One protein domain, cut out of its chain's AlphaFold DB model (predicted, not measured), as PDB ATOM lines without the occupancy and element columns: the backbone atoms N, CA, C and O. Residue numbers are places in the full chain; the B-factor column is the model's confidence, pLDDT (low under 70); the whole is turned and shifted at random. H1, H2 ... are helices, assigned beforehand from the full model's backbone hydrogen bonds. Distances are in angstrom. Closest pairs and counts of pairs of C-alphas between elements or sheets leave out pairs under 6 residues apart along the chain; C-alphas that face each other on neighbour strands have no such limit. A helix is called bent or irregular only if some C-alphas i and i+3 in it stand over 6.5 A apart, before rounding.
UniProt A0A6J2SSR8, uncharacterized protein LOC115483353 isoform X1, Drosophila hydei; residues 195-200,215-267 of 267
ATOM      1  N   ILE A 195     -24.441  -5.649  -5.662       57.53
ATOM      2  CA  ILE A 195     -25.503  -4.668  -5.450       57.53
ATOM      3  C   ILE A 195     -26.198  -4.802  -4.085       57.53
ATOM      4  O   ILE A 195     -26.853  -3.854  -3.680       57.53
ATOM      5  N   LYS A 196     -26.089  -5.926  -3.359       62.12
ATOM      6  CA  LYS A 196     -26.802  -6.159  -2.089       62.12
ATOM      7  C   LYS A 196     -26.372  -5.180  -0.997       62.12
ATOM      8  O   LYS A 196     -27.235  -4.645  -0.309       62.12
ATOM      9  N   ASP A 197     -25.087  -4.841  -0.932       60.75
ATOM     10  CA  ASP A 197     -24.564  -3.815  -0.014       60.75
ATOM     11  C   ASP A 197     -25.053  -2.409  -0.375       60.75
ATOM     12  O   ASP A 197     -25.094  -1.511   0.456       60.75
ATOM     13  N   TRP A 198     -25.460  -2.206  -1.629       55.91
ATOM     14  CA  TRP A 198     -26.056  -0.954  -2.075       55.91
ATOM     15  C   TRP A 198     -27.554  -0.913  -1.756       55.91
ATOM     16  O   TRP A 198     -28.143   0.165  -1.798       55.91
ATOM     17  N   LEU A 199     -28.184  -2.048  -1.445       59.66
ATOM     18  CA  LEU A 199     -29.611  -2.162  -1.127       59.66
ATOM     19  C   LEU A 199     -29.927  -2.025   0.352       59.66
ATOM     20  O   LEU A 199     -31.091  -1.825   0.699       59.66
ATOM     21  N   THR A 200     -28.923  -2.108   1.216       61.97
ATOM     22  CA  THR A 200     -29.107  -1.813   2.629       61.97
ATOM     23  C   THR A 200     -29.450  -0.331   2.772       61.97
ATOM     24  O   THR A 200     -28.726   0.575   2.352       61.97
ATOM     25  N   ASN A 215     -31.675  16.815  -7.868       85.75
ATOM     26  CA  ASN A 215     -32.055  17.492  -9.112       85.75
ATOM     27  C   ASN A 215     -31.779  16.638 -10.353       85.75
ATOM     28  O   ASN A 215     -32.639  16.545 -11.229       85.75
ATOM     29  N   ASP A 216     -30.640  15.949 -10.393       85.50
ATOM     30  CA  ASP A 216     -30.278  15.099 -11.528       85.50
ATOM     31  C   ASP A 216     -31.205  13.894 -11.656       85.50
ATOM     32  O   ASP A 216     -31.702  13.612 -12.749       85.50
ATOM     33  N   LEU A 217     -31.533  13.233 -10.538       84.12
ATOM     34  CA  LEU A 217     -32.515  12.150 -10.550       84.12
ATOM     35  C   LEU A 217     -33.875  12.661 -11.031       84.12
ATOM     36  O   LEU A 217     -34.490  12.031 -11.887       84.12
ATOM     37  N   ARG A 218     -34.338  13.807 -10.520       85.56
ATOM     38  CA  ARG A 218     -35.619  14.404 -10.929       85.56
ATOM     39  C   ARG A 218     -35.645  14.730 -12.417       85.56
ATOM     40  O   ARG A 218     -36.616  14.399 -13.091       85.56
ATOM     41  N   ARG A 219     -34.571  15.317 -12.946       87.44
ATOM     42  CA  ARG A 219     -34.441  15.634 -14.373       87.44
ATOM     43  C   ARG A 219     -34.409  14.369 -15.230       87.44
ATOM     44  O   ARG A 219     -35.040  14.334 -16.285       87.44
ATOM     45  N   ASN A 220     -33.720  13.325 -14.777       86.19
ATOM     46  CA  ASN A 220     -33.677  12.038 -15.465       86.19
ATOM     47  C   ASN A 220     -35.040  11.339 -15.457       86.19
ATOM     48  O   ASN A 220     -35.482  10.886 -16.510       86.19
ATOM     49  N   LEU A 221     -35.750  11.331 -14.325       86.00
ATOM     50  CA  LEU A 221     -37.124  10.826 -14.231       86.00
ATOM     51  C   LEU A 221     -38.077  11.609 -15.132       86.00
ATOM     52  O   LEU A 221     -38.907  11.007 -15.803       86.00
ATOM     53  N   PHE A 222     -37.950  12.934 -15.187       86.19
ATOM     54  CA  PHE A 222     -38.775  13.763 -16.059       86.19
ATOM     55  C   PHE A 222     -38.576  13.395 -17.535       86.19
ATOM     56  O   PHE A 222     -39.543  13.116 -18.243       86.19
ATOM     57  N   LYS A 223     -37.313  13.306 -17.978       86.56
ATOM     58  CA  LYS A 223     -36.960  12.943 -19.358       86.56
ATOM     59  C   LYS A 223     -37.371  11.514 -19.717       86.56
ATOM     60  O   LYS A 223     -37.968  11.296 -20.764       86.56
ATOM     61  N   LYS A 224     -37.047  10.532 -18.868       85.06
ATOM     62  CA  LYS A 224     -37.333   9.106 -19.117       85.06
ATOM     63  C   LYS A 224     -38.810   8.766 -18.952       85.06
ATOM     64  O   LYS A 224     -39.320   7.899 -19.653       85.06
ATOM     65  N   GLY A 225     -39.490   9.453 -18.042       81.50
ATOM     66  CA  GLY A 225     -40.902   9.253 -17.749       81.50
ATOM     67  C   GLY A 225     -41.852   9.885 -18.750       81.50
ATOM     68  O   GLY A 225     -43.045   9.642 -18.617       81.50
ATOM     69  N   ASN A 226     -41.358  10.702 -19.689       85.88
ATOM     70  CA  ASN A 226     -42.153  11.435 -20.677       85.88
ATOM     71  C   ASN A 226     -43.436  12.017 -20.053       85.88
ATOM     72  O   ASN A 226     -44.533  11.500 -20.261       85.88
ATOM     73  N   ALA A 227     -43.277  13.022 -19.186       81.12
ATOM     74  CA  ALA A 227     -44.372  13.564 -18.373       81.12
ATOM     75  C   ALA A 227     -45.601  13.977 -19.199       81.12
ATOM     76  O   ALA A 227     -46.724  13.746 -18.763       81.12
ATOM     77  N   GLU A 228     -45.380  14.465 -20.417       84.44
ATOM     78  CA  GLU A 228     -46.433  14.937 -21.317       84.44
ATOM     79  C   GLU A 228     -47.149  13.815 -22.085       84.44
ATOM     80  O   GLU A 228     -48.129  14.072 -22.776       84.44
ATOM     81  N   GLN A 229     -46.711  12.554 -21.965       86.44
ATOM     82  CA  GLN A 229     -47.288  11.441 -22.730       86.44
ATOM     83  C   GLN A 229     -48.789  11.247 -22.468       86.44
ATOM     84  O   GLN A 229     -49.512  10.844 -23.374       86.44
ATOM     85  N   CYS A 230     -49.247  11.508 -21.242       89.25
ATOM     86  CA  CYS A 230     -50.655  11.362 -20.862       89.25
ATOM     87  C   CYS A 230     -51.450  12.670 -20.999       89.25
ATOM     88  O   CYS A 230     -52.661  12.666 -20.805       89.25
ATOM     89  N   HIS A 231     -50.790  13.782 -21.341       89.38
ATOM     90  CA  HIS A 231     -51.399  15.100 -21.523       89.38
ATOM     91  C   HIS A 231     -51.690  15.380 -23.007       89.38
ATOM     92  O   HIS A 231     -51.413  16.460 -23.526       89.38
ATOM     93  N   THR A 232     -52.249  14.393 -23.711       90.50
ATOM     94  CA  THR A 232     -52.699  14.547 -25.101       90.50
ATOM     95  C   THR A 232     -54.217  14.662 -25.174       90.50
ATOM     96  O   THR A 232     -54.939  14.319 -24.237       90.50
ATOM     97  N   LYS A 233     -54.719  15.134 -26.321       91.81
ATOM     98  CA  LYS A 233     -56.161  15.221 -26.589       91.81
ATOM     99  C   LYS A 233     -56.843  13.849 -26.659       91.81
ATOM    100  O   LYS A 233     -58.063  13.805 -26.659       91.81
ATOM    101  N   ASP A 234     -56.076  12.763 -26.718       86.69
ATOM    102  CA  ASP A 234     -56.604  11.401 -26.802       86.69
ATOM    103  C   ASP A 234     -57.115  10.908 -25.439       86.69
ATOM    104  O   ASP A 234     -58.046  10.116 -25.382       86.69
ATOM    105  N   PHE A 235     -56.558  11.421 -24.335       88.44
ATOM    106  CA  PHE A 235     -56.908  11.022 -22.968       88.44
ATOM    107  C   PHE A 235     -57.919  11.985 -22.326       88.44
ATOM    108  O   PHE A 235     -57.682  12.530 -21.248       88.44
ATOM    109  N   VAL A 236     -59.060  12.217 -22.989       90.56
ATOM    110  CA  VAL A 236     -60.134  13.082 -22.449       90.56
ATOM    111  C   VAL A 236     -60.848  12.410 -21.278       90.56
ATOM    112  O   VAL A 236     -61.245  13.067 -20.314       90.56
ATOM    113  N   GLN A 237     -61.031  11.090 -21.353       93.19
ATOM    114  CA  GLN A 237     -61.723  10.350 -20.309       93.19
ATOM    115  C   GLN A 237     -60.816  10.167 -19.092       93.19
ATOM    116  O   GLN A 237     -59.690   9.680 -19.200       93.19
ATOM    117  N   PHE A 238     -61.353  10.467 -17.905       89.25
ATOM    118  CA  PHE A 238     -60.622  10.341 -16.640       89.25
ATOM    119  C   PHE A 238     -59.980   8.959 -16.463       89.25
ATOM    120  O   PHE A 238     -58.836   8.851 -16.033       89.25
ATOM    121  N   ARG A 239     -60.704   7.894 -16.822       89.88
ATOM    122  CA  ARG A 239     -60.208   6.522 -16.691       89.88
ATOM    123  C   ARG A 239     -58.973   6.271 -17.557       89.88
ATOM    124  O   ARG A 239     -57.990   5.734 -17.059       89.88
ATOM    125  N   GLU A 240     -59.020   6.659 -18.825       88.94
ATOM    126  CA  GLU A 240     -57.921   6.442 -19.773       88.94
ATOM    127  C   GLU A 240     -56.683   7.250 -19.365       88.94
ATOM    128  O   GLU A 240     -55.563   6.736 -19.391       88.94
ATOM    129  N   PHE A 241     -56.893   8.477 -18.881       93.31
ATOM    130  CA  PHE A 241     -55.841   9.298 -18.291       93.31
ATOM    131  C   PHE A 241     -55.183   8.609 -17.084       93.31
ATOM    132  O   PHE A 241     -53.956   8.489 -17.027       93.31
ATOM    133  N   GLN A 242     -55.976   8.101 -16.135       93.31
ATOM    134  CA  GLN A 242     -55.451   7.401 -14.956       93.31
ATOM    135  C   GLN A 242     -54.696   6.123 -15.332       93.31
ATOM    136  O   GLN A 242     -53.616   5.864 -14.804       93.31
ATOM    137  N   GLU A 243     -55.211   5.340 -16.280       92.62
ATOM    138  CA  GLU A 243     -54.531   4.138 -16.772       92.62
ATOM    139  C   GLU A 243     -53.189   4.481 -17.447       92.62
ATOM    140  O   GLU A 243     -52.189   3.791 -17.220       92.62
ATOM    141  N   CYS A 244     -53.123   5.577 -18.213       91.75
ATOM    142  CA  CYS A 244     -51.870   6.081 -18.776       91.75
ATOM    143  C   CYS A 244     -50.871   6.476 -17.677       91.75
ATOM    144  O   CYS A 244     -49.711   6.047 -17.703       91.75
ATOM    145  N   MET A 245     -51.324   7.235 -16.676       90.50
ATOM    146  CA  MET A 245     -50.490   7.678 -15.556       90.50
ATOM    147  C   MET A 245     -49.970   6.504 -14.720       90.50
ATOM    148  O   MET A 245     -48.795   6.487 -14.352       90.50
ATOM    149  N   LEU A 246     -50.793   5.479 -14.487       89.44
ATOM    150  CA  LEU A 246     -50.383   4.251 -13.804       89.44
ATOM    151  C   LEU A 246     -49.285   3.515 -14.577       89.44
ATOM    152  O   LEU A 246     -48.231   3.220 -14.015       89.44
ATOM    153  N   ARG A 247     -49.477   3.276 -15.881       87.62
ATOM    154  CA  ARG A 247     -48.463   2.622 -16.734       87.62
ATOM    155  C   ARG A 247     -47.173   3.434 -16.828       87.62
ATOM    156  O   ARG A 247     -46.078   2.880 -16.929       87.62
ATOM    157  N   ARG A 248     -47.275   4.764 -16.822       88.19
ATOM    158  CA  ARG A 248     -46.120   5.662 -16.748       88.19
ATOM    159  C   ARG A 248     -45.369   5.485 -15.430       88.19
ATOM    160  O   ARG A 248     -44.153   5.320 -15.463       88.19
ATOM    161  N   ASN A 249     -46.073   5.490 -14.303       85.38
ATOM    162  CA  ASN A 249     -45.459   5.332 -12.990       85.38
ATOM    163  C   ASN A 249     -44.787   3.959 -12.851       85.38
ATOM    164  O   ASN A 249     -43.619   3.914 -12.489       85.38
ATOM    165  N   GLN A 250     -45.439   2.877 -13.291       83.75
ATOM    166  CA  GLN A 250     -44.846   1.531 -13.318       83.75
ATOM    167  C   GLN A 250     -43.544   1.466 -14.133       83.75
ATOM    168  O   GLN A 250     -42.578   0.829 -13.727       83.75
ATOM    169  N   ARG A 251     -43.461   2.160 -15.277       83.25
ATOM    170  CA  ARG A 251     -42.198   2.255 -16.035       83.25
ATOM    171  C   ARG A 251     -41.134   3.058 -15.289       83.25
ATOM    172  O   ARG A 251     -39.953   2.737 -15.385       83.25
ATOM    173  N   LEU A 252     -41.535   4.110 -14.577       83.88
ATOM    174  CA  LEU A 252     -40.631   4.954 -13.798       83.88
ATOM    175  C   LEU A 252     -40.018   4.230 -12.600       83.88
ATOM    176  O   LEU A 252     -38.876   4.525 -12.256       83.88
ATOM    177  N   GLU A 253     -40.719   3.257 -12.024       79.12
ATOM    178  CA  GLU A 253     -40.204   2.413 -10.941       79.12
ATOM    179  C   GLU A 253     -38.891   1.714 -11.317       79.12
ATOM    180  O   GLU A 253     -37.989   1.613 -10.488       79.12
ATOM    181  N   TYR A 254     -38.729   1.317 -12.583       76.00
ATOM    182  CA  TYR A 254     -37.484   0.729 -13.082       76.00
ATOM    183  C   TYR A 254     -36.310   1.725 -13.127       76.00
ATOM    184  O   TYR A 254     -35.153   1.333 -12.992       76.00
ATOM    185  N   TYR A 255     -36.589   3.017 -13.312       77.81
ATOM    186  CA  TYR A 255     -35.563   4.060 -13.430       77.81
ATOM    187  C   TYR A 255     -35.121   4.642 -12.086       77.81
ATOM    188  O   TYR A 255     -34.088   5.311 -12.026       77.81
ATOM    189  N   ILE A 256     -35.890   4.429 -11.017       79.19
ATOM    190  CA  ILE A 256     -35.511   4.880  -9.681       79.19
ATOM    191  C   ILE A 256     -34.425   3.934  -9.145       79.19
ATOM    192  O   ILE A 256     -34.664   2.728  -9.033       79.19
ATOM    193  N   PRO A 257     -33.241   4.451  -8.766       71.88
ATOM    194  CA  PRO A 257     -32.194   3.630  -8.176       71.88
ATOM    195  C   PRO A 257     -32.725   2.853  -6.968       71.88
ATOM    196  O   PRO A 257     -33.417   3.421  -6.124       71.88
ATOM    197  N   LYS A 258     -32.373   1.565  -6.871       66.44
ATOM    198  CA  LYS A 258     -32.724   0.648  -5.766       66.44
ATOM    199  C   LYS A 258     -34.214   0.284  -5.633       66.44
ATOM    200  O   LYS A 258     -34.510  -0.699  -4.963       66.44
ATOM    201  N   TYR A 259     -35.140   0.966  -6.313       67.50
ATOM    202  CA  TYR A 259     -36.583   0.730  -6.153       67.50
ATOM    203  C   TYR A 259     -37.040  -0.698  -6.519       67.50
ATOM    204  O   TYR A 259     -37.704  -1.318  -5.686       67.50
ATOM    205  N   PRO A 260     -36.633  -1.300  -7.660       62.91
ATOM    206  CA  PRO A 260     -37.017  -2.683  -7.986       62.91
ATOM    207  C   PRO A 260     -36.451  -3.704  -6.995       62.91
ATOM    208  O   PRO A 260     -37.018  -4.761  -6.747       62.91
ATOM    209  N   LEU A 261     -35.302  -3.373  -6.420       63.09
ATOM    210  CA  LEU A 261     -34.527  -4.259  -5.574       63.09
ATOM    211  C   LEU A 261     -34.943  -4.160  -4.096       63.09
ATOM    212  O   LEU A 261     -34.685  -5.087  -3.336       63.09
ATOM    213  N   HIS A 262     -35.650  -3.097  -3.691       60.56
ATOM    214  CA  HIS A 262     -36.294  -3.007  -2.375       60.56
ATOM    215  C   HIS A 262     -37.356  -4.100  -2.174       60.56
ATOM    216  O   HIS A 262     -37.587  -4.517  -1.043       60.56
ATOM    217  N   GLN A 263     -37.970  -4.606  -3.250       58.44
ATOM    218  CA  GLN A 263     -38.925  -5.723  -3.181       58.44
ATOM    219  C   GLN A 263     -38.249  -7.057  -2.825       58.44
ATOM    220  O   GLN A 263     -38.908  -7.955  -2.310       58.44
ATOM    221  N   LEU A 264     -36.938  -7.174  -3.063       60.44
ATOM    222  CA  LEU A 264     -36.134  -8.350  -2.714       60.44
ATOM    223  C   LEU A 264     -35.644  -8.313  -1.262       60.44
ATOM    224  O   LEU A 264     -35.182  -9.325  -0.742       60.44
ATOM    225  N   VAL A 265     -35.732  -7.157  -0.595       54.94
ATOM    226  CA  VAL A 265     -35.393  -7.003   0.825       54.94
ATOM    227  C   VAL A 265     -36.577  -7.494   1.663       54.94
ATOM    228  O   VAL A 265     -37.225  -6.729   2.367       54.94
ATOM    229  N   LYS A 266     -36.916  -8.779   1.521       48.34
ATOM    230  CA  LYS A 266     -37.830  -9.525   2.393       48.34
ATOM    231  C   LYS A 266     -37.610 -11.033   2.212       48.34
ATOM    232  O   LYS A 266     -38.249 -11.654   1.371       48.34
ATOM    233  N   SER A 267     -36.715 -11.583   3.032       40.03
ATOM    234  CA  SER A 267     -36.837 -12.858   3.764       40.03
ATOM    235  C   SER A 267     -35.606 -13.018   4.645       40.03
ATOM    236  O   SER A 267     -34.500 -13.079   4.058       40.03
TER     237      SER A 267
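What this domain is: This is residues 195 to 200 and 215 to 267 of the 267 residues of the protein "uncharacterized protein LOC115483353 isoform X1" of Drosophila hydei (UniProt A0A6J2SSR8). A long helix, H4, runs roughly along the length of a flat, loose model, and the chain before it folds back over one side of H4: H2 slants against the later part of H4, H3 follows it, and the loop of residues 231 to 237 turns round at the end where H4 begins. Past the other end of H4 come the short H5 and the tail of residues 263 to 267, with the small piece H1 near H5 but cut off from the rest. The printed part has 59 residues with five named helices, H1 to H5 in order along the chain, and no named strand; the class is all helix. The whole is loose, with a radius of gyration of the C-alphas of 14.8 A, and its C-alphas span 45 by 28 by 11 A.

How they stand to each other: H4, residues 238 to 255, is the hub and touches three other helices. H2, residues 215 to 225, touches residues 248 to 255 of H4 alone, at a steep tilt of 54 degrees, opposite ways; the closest C-alphas are those of Gly 225 and Leu 252, 5.8 A apart. H3, residues 227 to 230, only just touches residues 241 to 245 of H4, with 3 pairs of C-alphas within 8 A, the closest those of Cys 230 and Cys 244 at 5.8 A. H2 and H3 meet only through their link. H5, residues 259 to 262, and H4 touch only at the corner by their link, and only just, with 3 pairs within 8 A; the closest C-alphas are those of Tyr 254 and Pro 260, 6.2 A apart. H1, residues 196 to 199, is close to H5 but not clearly touching, with the C-alphas of Leu 199 and His 262 closest at 6.9 A. H1 is apart from H2, H3 and H4. In H2 every O i to N i+4 pair is within hydrogen-bond range, in H4 12 of 14 are, and H1, H3 and H5 are too short for such a pair.

Where its parts are: H4 is 26.0 A long, from C-alpha 238 at (-60.622, 10.341, -16.640) to C-alpha 255 at (-35.563, 4.060, -13.430). H2 measures 14.9 A and begins at C-alpha 215, at (-32.055, 17.492, -9.112). H3 is irregular, with C-alphas 227 and 230 7.1 A apart. H5 measures 5.3 A and H1 5.0 A.

The domain as a whole: The two C-alphas farthest apart are those of Lys 233 and Ser 267, 45.6 A; Ser 267 is the chain's last residue. Residues 201 to 214 are not printed, and C-alphas 200 and 215 are 22.8 A apart across this cut. The links H2 to H3 and H4 to H5 are tight, and H3 to H4 is short. The mean pLDDT of the printed part is 78.9, with residues 195 to 200 and 258 to 267 under 70.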